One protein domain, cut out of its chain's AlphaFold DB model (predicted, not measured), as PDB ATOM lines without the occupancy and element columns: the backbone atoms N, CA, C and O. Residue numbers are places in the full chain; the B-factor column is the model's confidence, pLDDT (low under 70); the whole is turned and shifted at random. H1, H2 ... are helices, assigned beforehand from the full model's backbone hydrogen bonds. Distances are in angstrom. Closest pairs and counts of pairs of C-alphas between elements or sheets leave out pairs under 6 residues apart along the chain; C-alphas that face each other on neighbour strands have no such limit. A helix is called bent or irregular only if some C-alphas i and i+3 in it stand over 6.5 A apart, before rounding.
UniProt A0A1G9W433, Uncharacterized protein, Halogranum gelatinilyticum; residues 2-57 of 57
ATOM      1  N   PHE A   2      19.943 -44.396 -20.577       58.88
ATOM      2  CA  PHE A   2      18.852 -43.643 -19.920       58.88
ATOM      3  C   PHE A   2      17.443 -43.942 -20.465       58.88
ATOM      4  O   PHE A   2      16.484 -43.943 -19.702       58.88
ATOM      5  N   GLU A   3      17.307 -44.271 -21.753       61.69
ATOM      6  CA  GLU A   3      16.008 -44.634 -22.347       61.69
ATOM      7  C   GLU A   3      15.403 -45.901 -21.728       61.69
ATOM      8  O   GLU A   3      14.191 -45.991 -21.530       61.69
ATOM      9  N   THR A   4      16.248 -46.871 -21.367       62.25
ATOM     10  CA  THR A   4      15.825 -48.101 -20.689       62.25
ATOM     11  C   THR A   4      15.365 -47.800 -19.268       62.25
ATOM     12  O   THR A   4      14.308 -48.275 -18.870       62.25
ATOM     13  N   ALA A   5      16.101 -46.958 -18.531       66.12
ATOM     14  CA  ALA A   5      15.701 -46.522 -17.194       66.12
ATOM     15  C   ALA A   5      14.356 -45.777 -17.227       66.12
ATOM     16  O   ALA A   5      13.470 -46.087 -16.437       66.12
ATOM     17  N   TYR A   6      14.152 -44.883 -18.199       69.69
ATOM     18  CA  TYR A   6      12.893 -44.156 -18.370       69.69
ATOM     19  C   TYR A   6      11.712 -45.085 -18.700       69.69
ATOM     20  O   TYR A   6      10.655 -44.989 -18.074       69.69
ATOM     21  N   ARG A   7      11.886 -46.045 -19.621       71.44
ATOM     22  CA  ARG A   7      10.850 -47.054 -19.926       71.44
ATOM     23  C   ARG A   7      10.542 -47.960 -18.742       71.44
ATOM     24  O   ARG A   7       9.374 -48.261 -18.517       71.44
ATOM     25  N   VAL A   8      11.560 -48.390 -17.998       77.94
ATOM     26  CA  VAL A   8      11.380 -49.235 -16.811       77.94
ATOM     27  C   VAL A   8      10.657 -48.463 -15.715       77.94
ATOM     28  O   VAL A   8       9.733 -49.007 -15.123       77.94
ATOM     29  N   SER A   9      10.993 -47.191 -15.488       80.38
ATOM     30  CA  SER A   9      10.276 -46.339 -14.536       80.38
ATOM     31  C   SER A   9       8.825 -46.109 -14.947       80.38
ATOM     32  O   SER A   9       7.939 -46.257 -14.113       80.38
ATOM     33  N   LEU A  10       8.550 -45.813 -16.223       81.69
ATOM     34  CA  LEU A  10       7.175 -45.671 -16.715       81.69
ATOM     35  C   LEU A  10       6.379 -46.971 -16.577       81.69
ATOM     36  O   LEU A  10       5.225 -46.951 -16.150       81.69
ATOM     37  N   PHE A  11       6.998 -48.105 -16.897       82.44
ATOM     38  CA  PHE A  11       6.376 -49.410 -16.731       82.44
ATOM     39  C   PHE A  11       6.124 -49.720 -15.255       82.44
ATOM     40  O   PHE A  11       5.037 -50.159 -14.904       82.44
ATOM     41  N   ALA A  12       7.083 -49.425 -14.378       85.38
ATOM     42  CA  ALA A  12       6.937 -49.586 -12.940       85.38
ATOM     43  C   ALA A  12       5.831 -48.688 -12.383       85.38
ATOM     44  O   ALA A  12       5.037 -49.174 -11.593       85.38
ATOM     45  N   LEU A  13       5.710 -47.428 -12.817       86.69
ATOM     46  CA  LEU A  13       4.601 -46.552 -12.420       86.69
ATOM     47  C   LEU A  13       3.249 -47.101 -12.879       86.69
ATOM     48  O   LEU A  13       2.285 -47.079 -12.113       86.69
ATOM     49  N   TYR A  14       3.174 -47.597 -14.116       85.56
ATOM     50  CA  TYR A  14       1.953 -48.188 -14.653       85.56
ATOM     51  C   TYR A  14       1.556 -49.443 -13.870       85.56
ATOM     52  O   TYR A  14       0.441 -49.533 -13.364       85.56
ATOM     53  N   GLN A  15       2.496 -50.372 -13.694       87.56
ATOM     54  CA  GLN A  15       2.285 -51.589 -12.913       87.56
ATOM     55  C   GLN A  15       1.960 -51.263 -11.456       87.56
ATOM     56  O   GLN A  15       1.052 -51.854 -10.889       87.56
ATOM     57  N   PHE A  16       2.634 -50.280 -10.861       89.88
ATOM     58  CA  PHE A  16       2.362 -49.824  -9.503       89.88
ATOM     59  C   PHE A  16       0.948 -49.261  -9.387       89.88
ATOM     60  O   PHE A  16       0.237 -49.618  -8.459       89.88
ATOM     61  N   THR A  17       0.498 -48.463 -10.356       90.56
ATOM     62  CA  THR A  17      -0.878 -47.943 -10.394       90.56
ATOM     63  C   THR A  17      -1.897 -49.079 -10.476       90.56
ATOM     64  O   THR A  17      -2.878 -49.078  -9.736       90.56
ATOM     65  N   VAL A  18      -1.648 -50.080 -11.325       90.81
ATOM     66  CA  VAL A  18      -2.510 -51.263 -11.463       90.81
ATOM     67  C   VAL A  18      -2.538 -52.078 -10.169       90.81
ATOM     68  O   VAL A  18      -3.613 -52.419  -9.681       90.81
ATOM     69  N   VAL A  19      -1.376 -52.342  -9.569       93.88
ATOM     70  CA  VAL A  19      -1.255 -53.067  -8.297       93.88
ATOM     71  C   VAL A  19      -1.955 -52.306  -7.177       93.88
ATOM     72  O   VAL A  19      -2.728 -52.909  -6.439       93.88
ATOM     73  N   VAL A  20      -1.760 -50.991  -7.076       92.69
ATOM     74  CA  VAL A  20      -2.460 -50.136  -6.108       92.69
ATOM     75  C   VAL A  20      -3.971 -50.212  -6.323       92.69
ATOM     76  O   VAL A  20      -4.697 -50.405  -5.355       92.69
ATOM     77  N   GLY A  21      -4.452 -50.143  -7.567       88.12
ATOM     78  CA  GLY A  21      -5.871 -50.296  -7.905       88.12
ATOM     79  C   GLY A  21      -6.461 -51.636  -7.457       88.12
ATOM     80  O   GLY A  21      -7.547 -51.674  -6.879       88.12
ATOM     81  N   ILE A  22      -5.733 -52.731  -7.674       91.56
ATOM     82  CA  ILE A  22      -6.167 -54.077  -7.278       91.56
ATOM     83  C   ILE A  22      -6.127 -54.238  -5.756       91.56
ATOM     84  O   ILE A  22      -7.062 -54.789  -5.185       91.56
ATOM     85  N   VAL A  23      -5.073 -53.748  -5.098       91.12
ATOM     86  CA  VAL A  23      -4.864 -53.846  -3.644       91.12
ATOM     87  C   VAL A  23      -5.779 -52.891  -2.869       91.12
ATOM     88  O   VAL A  23      -6.127 -53.180  -1.726       91.12
ATOM     89  N   LEU A  24      -6.261 -51.809  -3.482       86.75
ATOM     90  CA  LEU A  24      -7.233 -50.892  -2.878       86.75
ATOM     91  C   LEU A  24      -8.520 -51.603  -2.441       86.75
ATOM     92  O   LEU A  24      -9.054 -51.282  -1.382       86.75
ATOM     93  N   LEU A  25      -8.995 -52.592  -3.205       83.44
ATOM     94  CA  LEU A  25     -10.189 -53.368  -2.857       83.44
ATOM     95  C   LEU A  25     -10.004 -54.198  -1.566       83.44
ATOM     96  O   LEU A  25     -10.769 -53.986  -0.621       83.44
ATOM     97  N   PRO A  26      -9.019 -55.113  -1.453       81.75
ATOM     98  CA  PRO A  26      -8.784 -55.850  -0.220       81.75
ATOM     99  C   PRO A  26      -8.336 -54.936   0.917       81.75
ATOM    100  O   PRO A  26      -8.716 -55.211   2.044       81.75
ATOM    101  N   VAL A  27      -7.619 -53.833   0.666       81.38
ATOM    102  CA  VAL A  27      -7.301 -52.833   1.703       81.38
ATOM    103  C   VAL A  27      -8.569 -52.170   2.235       81.38
ATOM    104  O   VAL A  27      -8.701 -52.031   3.446       81.38
ATOM    105  N   ALA A  28      -9.533 -51.819   1.381       77.31
ATOM    106  CA  ALA A  28     -10.825 -51.289   1.817       77.31
ATOM    107  C   ALA A  28     -11.613 -52.319   2.644       77.31
ATOM    108  O   ALA A  28     -12.234 -51.974   3.652       77.31
ATOM    109  N   LEU A  29     -11.551 -53.597   2.260       77.69
ATOM    110  CA  LEU A  29     -12.160 -54.689   3.018       77.69
ATOM    111  C   LEU A  29     -11.436 -54.950   4.347       77.69
ATOM    112  O   LEU A  29     -12.105 -55.123   5.357       77.69
ATOM    113  N   MET A  30     -10.101 -54.926   4.379       76.06
ATOM    114  CA  MET A  30      -9.288 -55.067   5.593       76.06
ATOM    115  C   MET A  30      -9.491 -53.887   6.535       76.06
ATOM    116  O   MET A  30      -9.637 -54.095   7.730       76.06
ATOM    117  N   ALA A  31      -9.568 -52.665   6.010       71.06
ATOM    118  CA  ALA A  31      -9.908 -51.477   6.783       71.06
ATOM    119  C   ALA A  31     -11.279 -51.632   7.456       71.06
ATOM    120  O   ALA A  31     -11.438 -51.253   8.611       71.06
ATOM    121  N   ARG A  32     -12.242 -52.258   6.766       64.50
ATOM    122  CA  ARG A  32     -13.552 -52.615   7.325       64.50
ATOM    123  C   ARG A  32     -13.493 -53.803   8.298       64.50
ATOM    124  O   ARG A  32     -14.290 -53.857   9.227       64.50
ATOM    125  N   GLN A  33     -12.590 -54.761   8.085       66.06
ATOM    126  CA  GLN A  33     -12.491 -56.002   8.864       66.06
ATOM    127  C   GLN A  33     -11.638 -55.857  10.134       66.06
ATOM    128  O   GLN A  33     -11.917 -56.525  11.123       66.06
ATOM    129  N   LEU A  34     -10.656 -54.951  10.151       66.50
ATOM    130  CA  LEU A  34      -9.810 -54.633  11.309       66.50
ATOM    131  C   LEU A  34     -10.573 -53.938  12.449       66.50
ATOM    132  O   LEU A  34      -9.959 -53.564  13.443       66.50
ATOM    133  N   GLY A  35     -11.893 -53.750  12.333       53.81
ATOM    134  CA  GLY A  35     -12.731 -53.241  13.422       53.81
ATOM    135  C   GLY A  35     -12.433 -51.795  13.817       53.81
ATOM    136  O   GLY A  35     -13.077 -51.259  14.713       53.81
ATOM    137  N   VAL A  36     -11.514 -51.124  13.115       55.25
ATOM    138  CA  VAL A  36     -11.572 -49.678  12.998       55.25
ATOM    139  C   VAL A  36     -12.838 -49.451  12.195       55.25
ATOM    140  O   VAL A  36     -12.851 -49.625  10.978       55.25
ATOM    141  N   GLU A  37     -13.930 -49.110  12.866       57.84
ATOM    142  CA  GLU A  37     -15.036 -48.398  12.245       57.84
ATOM    143  C   GLU A  37     -14.467 -47.066  11.748       57.84
ATOM    144  O   GLU A  37     -14.739 -46.011  12.309       57.84
ATOM    145  N   LEU A  38     -13.586 -47.101  10.739       54.28
ATOM    146  CA  LEU A  38     -13.224 -45.963   9.928       54.28
ATOM    147  C   LEU A  38     -14.582 -45.464   9.490       54.28
ATOM    148  O   LEU A  38     -15.265 -46.193   8.762       54.28
ATOM    149  N   PRO A  39     -15.032 -44.313  10.016       60.84
ATOM    150  CA  PRO A  39     -16.382 -43.863   9.799       60.84
ATOM    151  C   PRO A  39     -16.375 -43.321   8.379       60.84
ATOM    152  O   PRO A  39     -16.299 -42.118   8.158       60.84
ATOM    153  N   LEU A  40     -16.340 -44.234   7.409       60.75
ATOM    154  CA  LEU A  40     -16.231 -43.966   5.992       60.75
ATOM    155  C   LEU A  40     -17.425 -43.110   5.608       60.75
ATOM    156  O   LEU A  40     -17.242 -42.136   4.907       60.75
ATOM    157  N   SER A  41     -18.596 -43.382   6.189       60.84
ATOM    158  CA  SER A  41     -19.766 -42.506   6.185       60.84
ATOM    159  C   SER A  41     -19.447 -41.090   6.669       60.84
ATOM    160  O   SER A  41     -19.688 -40.151   5.931       60.84
ATOM    161  N   ARG A  42     -18.822 -40.901   7.837       65.75
ATOM    162  CA  ARG A  42     -18.499 -39.562   8.371       65.75
ATOM    163  C   ARG A  42     -17.402 -38.843   7.566       65.75
ATOM    164  O   ARG A  42     -17.431 -37.620   7.435       65.75
ATOM    165  N   VAL A  43     -16.428 -39.578   7.029       68.00
ATOM    166  CA  VAL A  43     -15.359 -39.048   6.166       68.00
ATOM    167  C   VAL A  43     -15.913 -38.702   4.785       68.00
ATOM    168  O   VAL A  43     -15.598 -37.631   4.283       68.00
ATOM    169  N   LEU A  44     -16.788 -39.534   4.216       67.12
ATOM    170  CA  LEU A  44     -17.513 -39.289   2.966       67.12
ATOM    171  C   LEU A  44     -18.532 -38.158   3.113       67.12
ATOM    172  O   LEU A  44     -18.634 -37.347   2.211       67.12
ATOM    173  N   GLU A  45     -19.227 -38.029   4.244       69.50
ATOM    174  CA  GLU A  45     -20.094 -36.878   4.536       69.50
ATOM    175  C   GLU A  45     -19.278 -35.590   4.677       69.50
ATOM    176  O   GLU A  45     -19.725 -34.512   4.290       69.50
ATOM    177  N   ARG A  46     -18.077 -35.665   5.259       71.00
ATOM    178  CA  ARG A  46     -17.192 -34.502   5.402       71.00
ATOM    179  C   ARG A  46     -16.528 -34.126   4.078       71.00
ATOM    180  O   ARG A  46     -16.418 -32.939   3.787       71.00
ATOM    181  N   LEU A  47     -16.130 -35.114   3.281       74.44
ATOM    182  CA  LEU A  47     -15.641 -34.933   1.916       74.44
ATOM    183  C   LEU A  47     -16.754 -34.424   1.006       74.44
ATOM    184  O   LEU A  47     -16.517 -33.476   0.276       74.44
ATOM    185  N   GLY A  48     -17.959 -34.980   1.103       71.19
ATOM    186  CA  GLY A  48     -19.154 -34.540   0.390       71.19
ATOM    187  C   GLY A  48     -19.451 -33.081   0.687       71.19
ATOM    188  O   GLY A  48     -19.479 -32.284  -0.238       71.19
ATOM    189  N   ARG A  49     -19.500 -32.688   1.968       73.44
ATOM    190  CA  ARG A  49     -19.651 -31.275   2.356       73.44
ATOM    191  C   ARG A  49     -18.527 -30.378   1.836       73.44
ATOM    192  O   ARG A  49     -18.782 -29.253   1.425       73.44
ATOM    193  N   ALA A  50     -17.279 -30.842   1.848       75.56
ATOM    194  CA  ALA A  50     -16.158 -30.071   1.312       75.56
ATOM    195  C   ALA A  50     -16.217 -29.942  -0.221       75.56
ATOM    196  O   ALA A  50     -15.888 -28.883  -0.747       75.56
ATOM    197  N   TYR A  51     -16.653 -30.986  -0.927       72.81
ATOM    198  CA  TYR A  51     -16.791 -31.010  -2.383       72.81
ATOM    199  C   TYR A  51     -18.006 -30.208  -2.849       72.81
ATOM    200  O   TYR A  51     -17.927 -29.506  -3.846       72.81
ATOM    201  N   GLU A  52     -19.103 -30.251  -2.097       73.69
ATOM    202  CA  GLU A  52     -20.301 -29.438  -2.308       73.69
ATOM    203  C   GLU A  52     -19.973 -27.950  -2.109       73.69
ATOM    204  O   GLU A  52     -20.300 -27.126  -2.956       73.69
ATOM    205  N   ASN A  53     -19.184 -27.612  -1.082       71.00
ATOM    206  CA  ASN A  53     -18.681 -26.249  -0.872       71.00
ATOM    207  C   ASN A  53     -17.636 -25.805  -1.912       71.00
ATOM    208  O   ASN A  53     -17.517 -24.613  -2.186       71.00
ATOM    209  N   ALA A  54     -16.848 -26.732  -2.464       70.88
ATOM    210  CA  ALA A  54     -15.839 -26.430  -3.481       70.88
ATOM    211  C   ALA A  54     -16.421 -26.370  -4.903       70.88
ATOM    212  O   ALA A  54     -15.900 -25.631  -5.733       70.88
ATOM    213  N   GLY A  55     -17.480 -27.137  -5.178       57.72
ATOM    214  CA  GLY A  55     -18.183 -27.208  -6.462       57.72
ATOM    215  C   GLY A  55     -19.354 -26.231  -6.599       57.72
ATOM    216  O   GLY A  55     -19.873 -26.069  -7.697       57.72
ATOM    217  N   ALA A  56     -19.762 -25.557  -5.519       58.88
ATOM    218  CA  ALA A  56     -20.756 -24.479  -5.537       58.88
ATOM    219  C   ALA A  56     -20.176 -23.110  -5.967       58.88
ATOM    220  O   ALA A  56     -20.676 -22.064  -5.545       58.88
ATOM    221  N   ARG A  57     -19.116 -23.098  -6.783       48.53
ATOM    222  CA  ARG A  57     -18.482 -21.885  -7.315       48.53
ATOM    223  C   ARG A  57     -18.324 -21.981  -8.822       48.53
ATOM    224  O   ARG A  57     -18.495 -20.925  -9.467       48.53
TER     225      ARG A  57
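Overview. This is residues 2 to 57 of the 57 residues of an uncharacterized protein of Halogranum gelatinilyticum (UniProt A0A1G9W433). Two helices make an open V: the long H1 is one arm, the shorter H2 is the other, and the short link of residues 34 to 39 forms the corner. The arms do not pack on each other, and H1 has a kink of 36 degrees near residue 23. The printed part has 56 residues with two named helices, H1 then H2 along the chain, and no named strand; the class is all helix. It is extended, with a radius of gyration of the C-alphas of 17.7 A, and flat, spanning 46 by 38 by 12 A.

Arrangement. H1, residues 2 to 33, and H2, residues 40 to 55, are apart: no C-alpha of the one is within 8 A of the other. Residues 2 to 27, which belong to H1, stand free. Residues 41 to 57, of which 41 to 55 belong to H2, stand free too. In H2 every O i to N i+4 pair is within hydrogen-bond range; in H1 26 of 28 are.

Along the chain. H1 begins at C-alpha 2, at (18.852, -43.643, -19.920), and measures 44.3 A from first to last C-alpha, ending at C-alpha 33, at (-12.491, -56.002, 8.864). It is neither bent nor irregular, but only just: C-alphas 22 and 25 are 6.0 A apart. H2 measures 21.0 A and ends at C-alpha 55, at (-18.183, -27.208, -6.462).

Size, cuts and confidence. The two C-alphas farthest apart are those of Phe 2 and Arg 42, at 47.0 A. The printed part has no cut, and the link from H1 to H2 is short, with 6 residues. The mean pLDDT of the printed part of this predicted model is 73.4; it is under 70 in residues 2 to 6, 32 to 45 and 55 to 57.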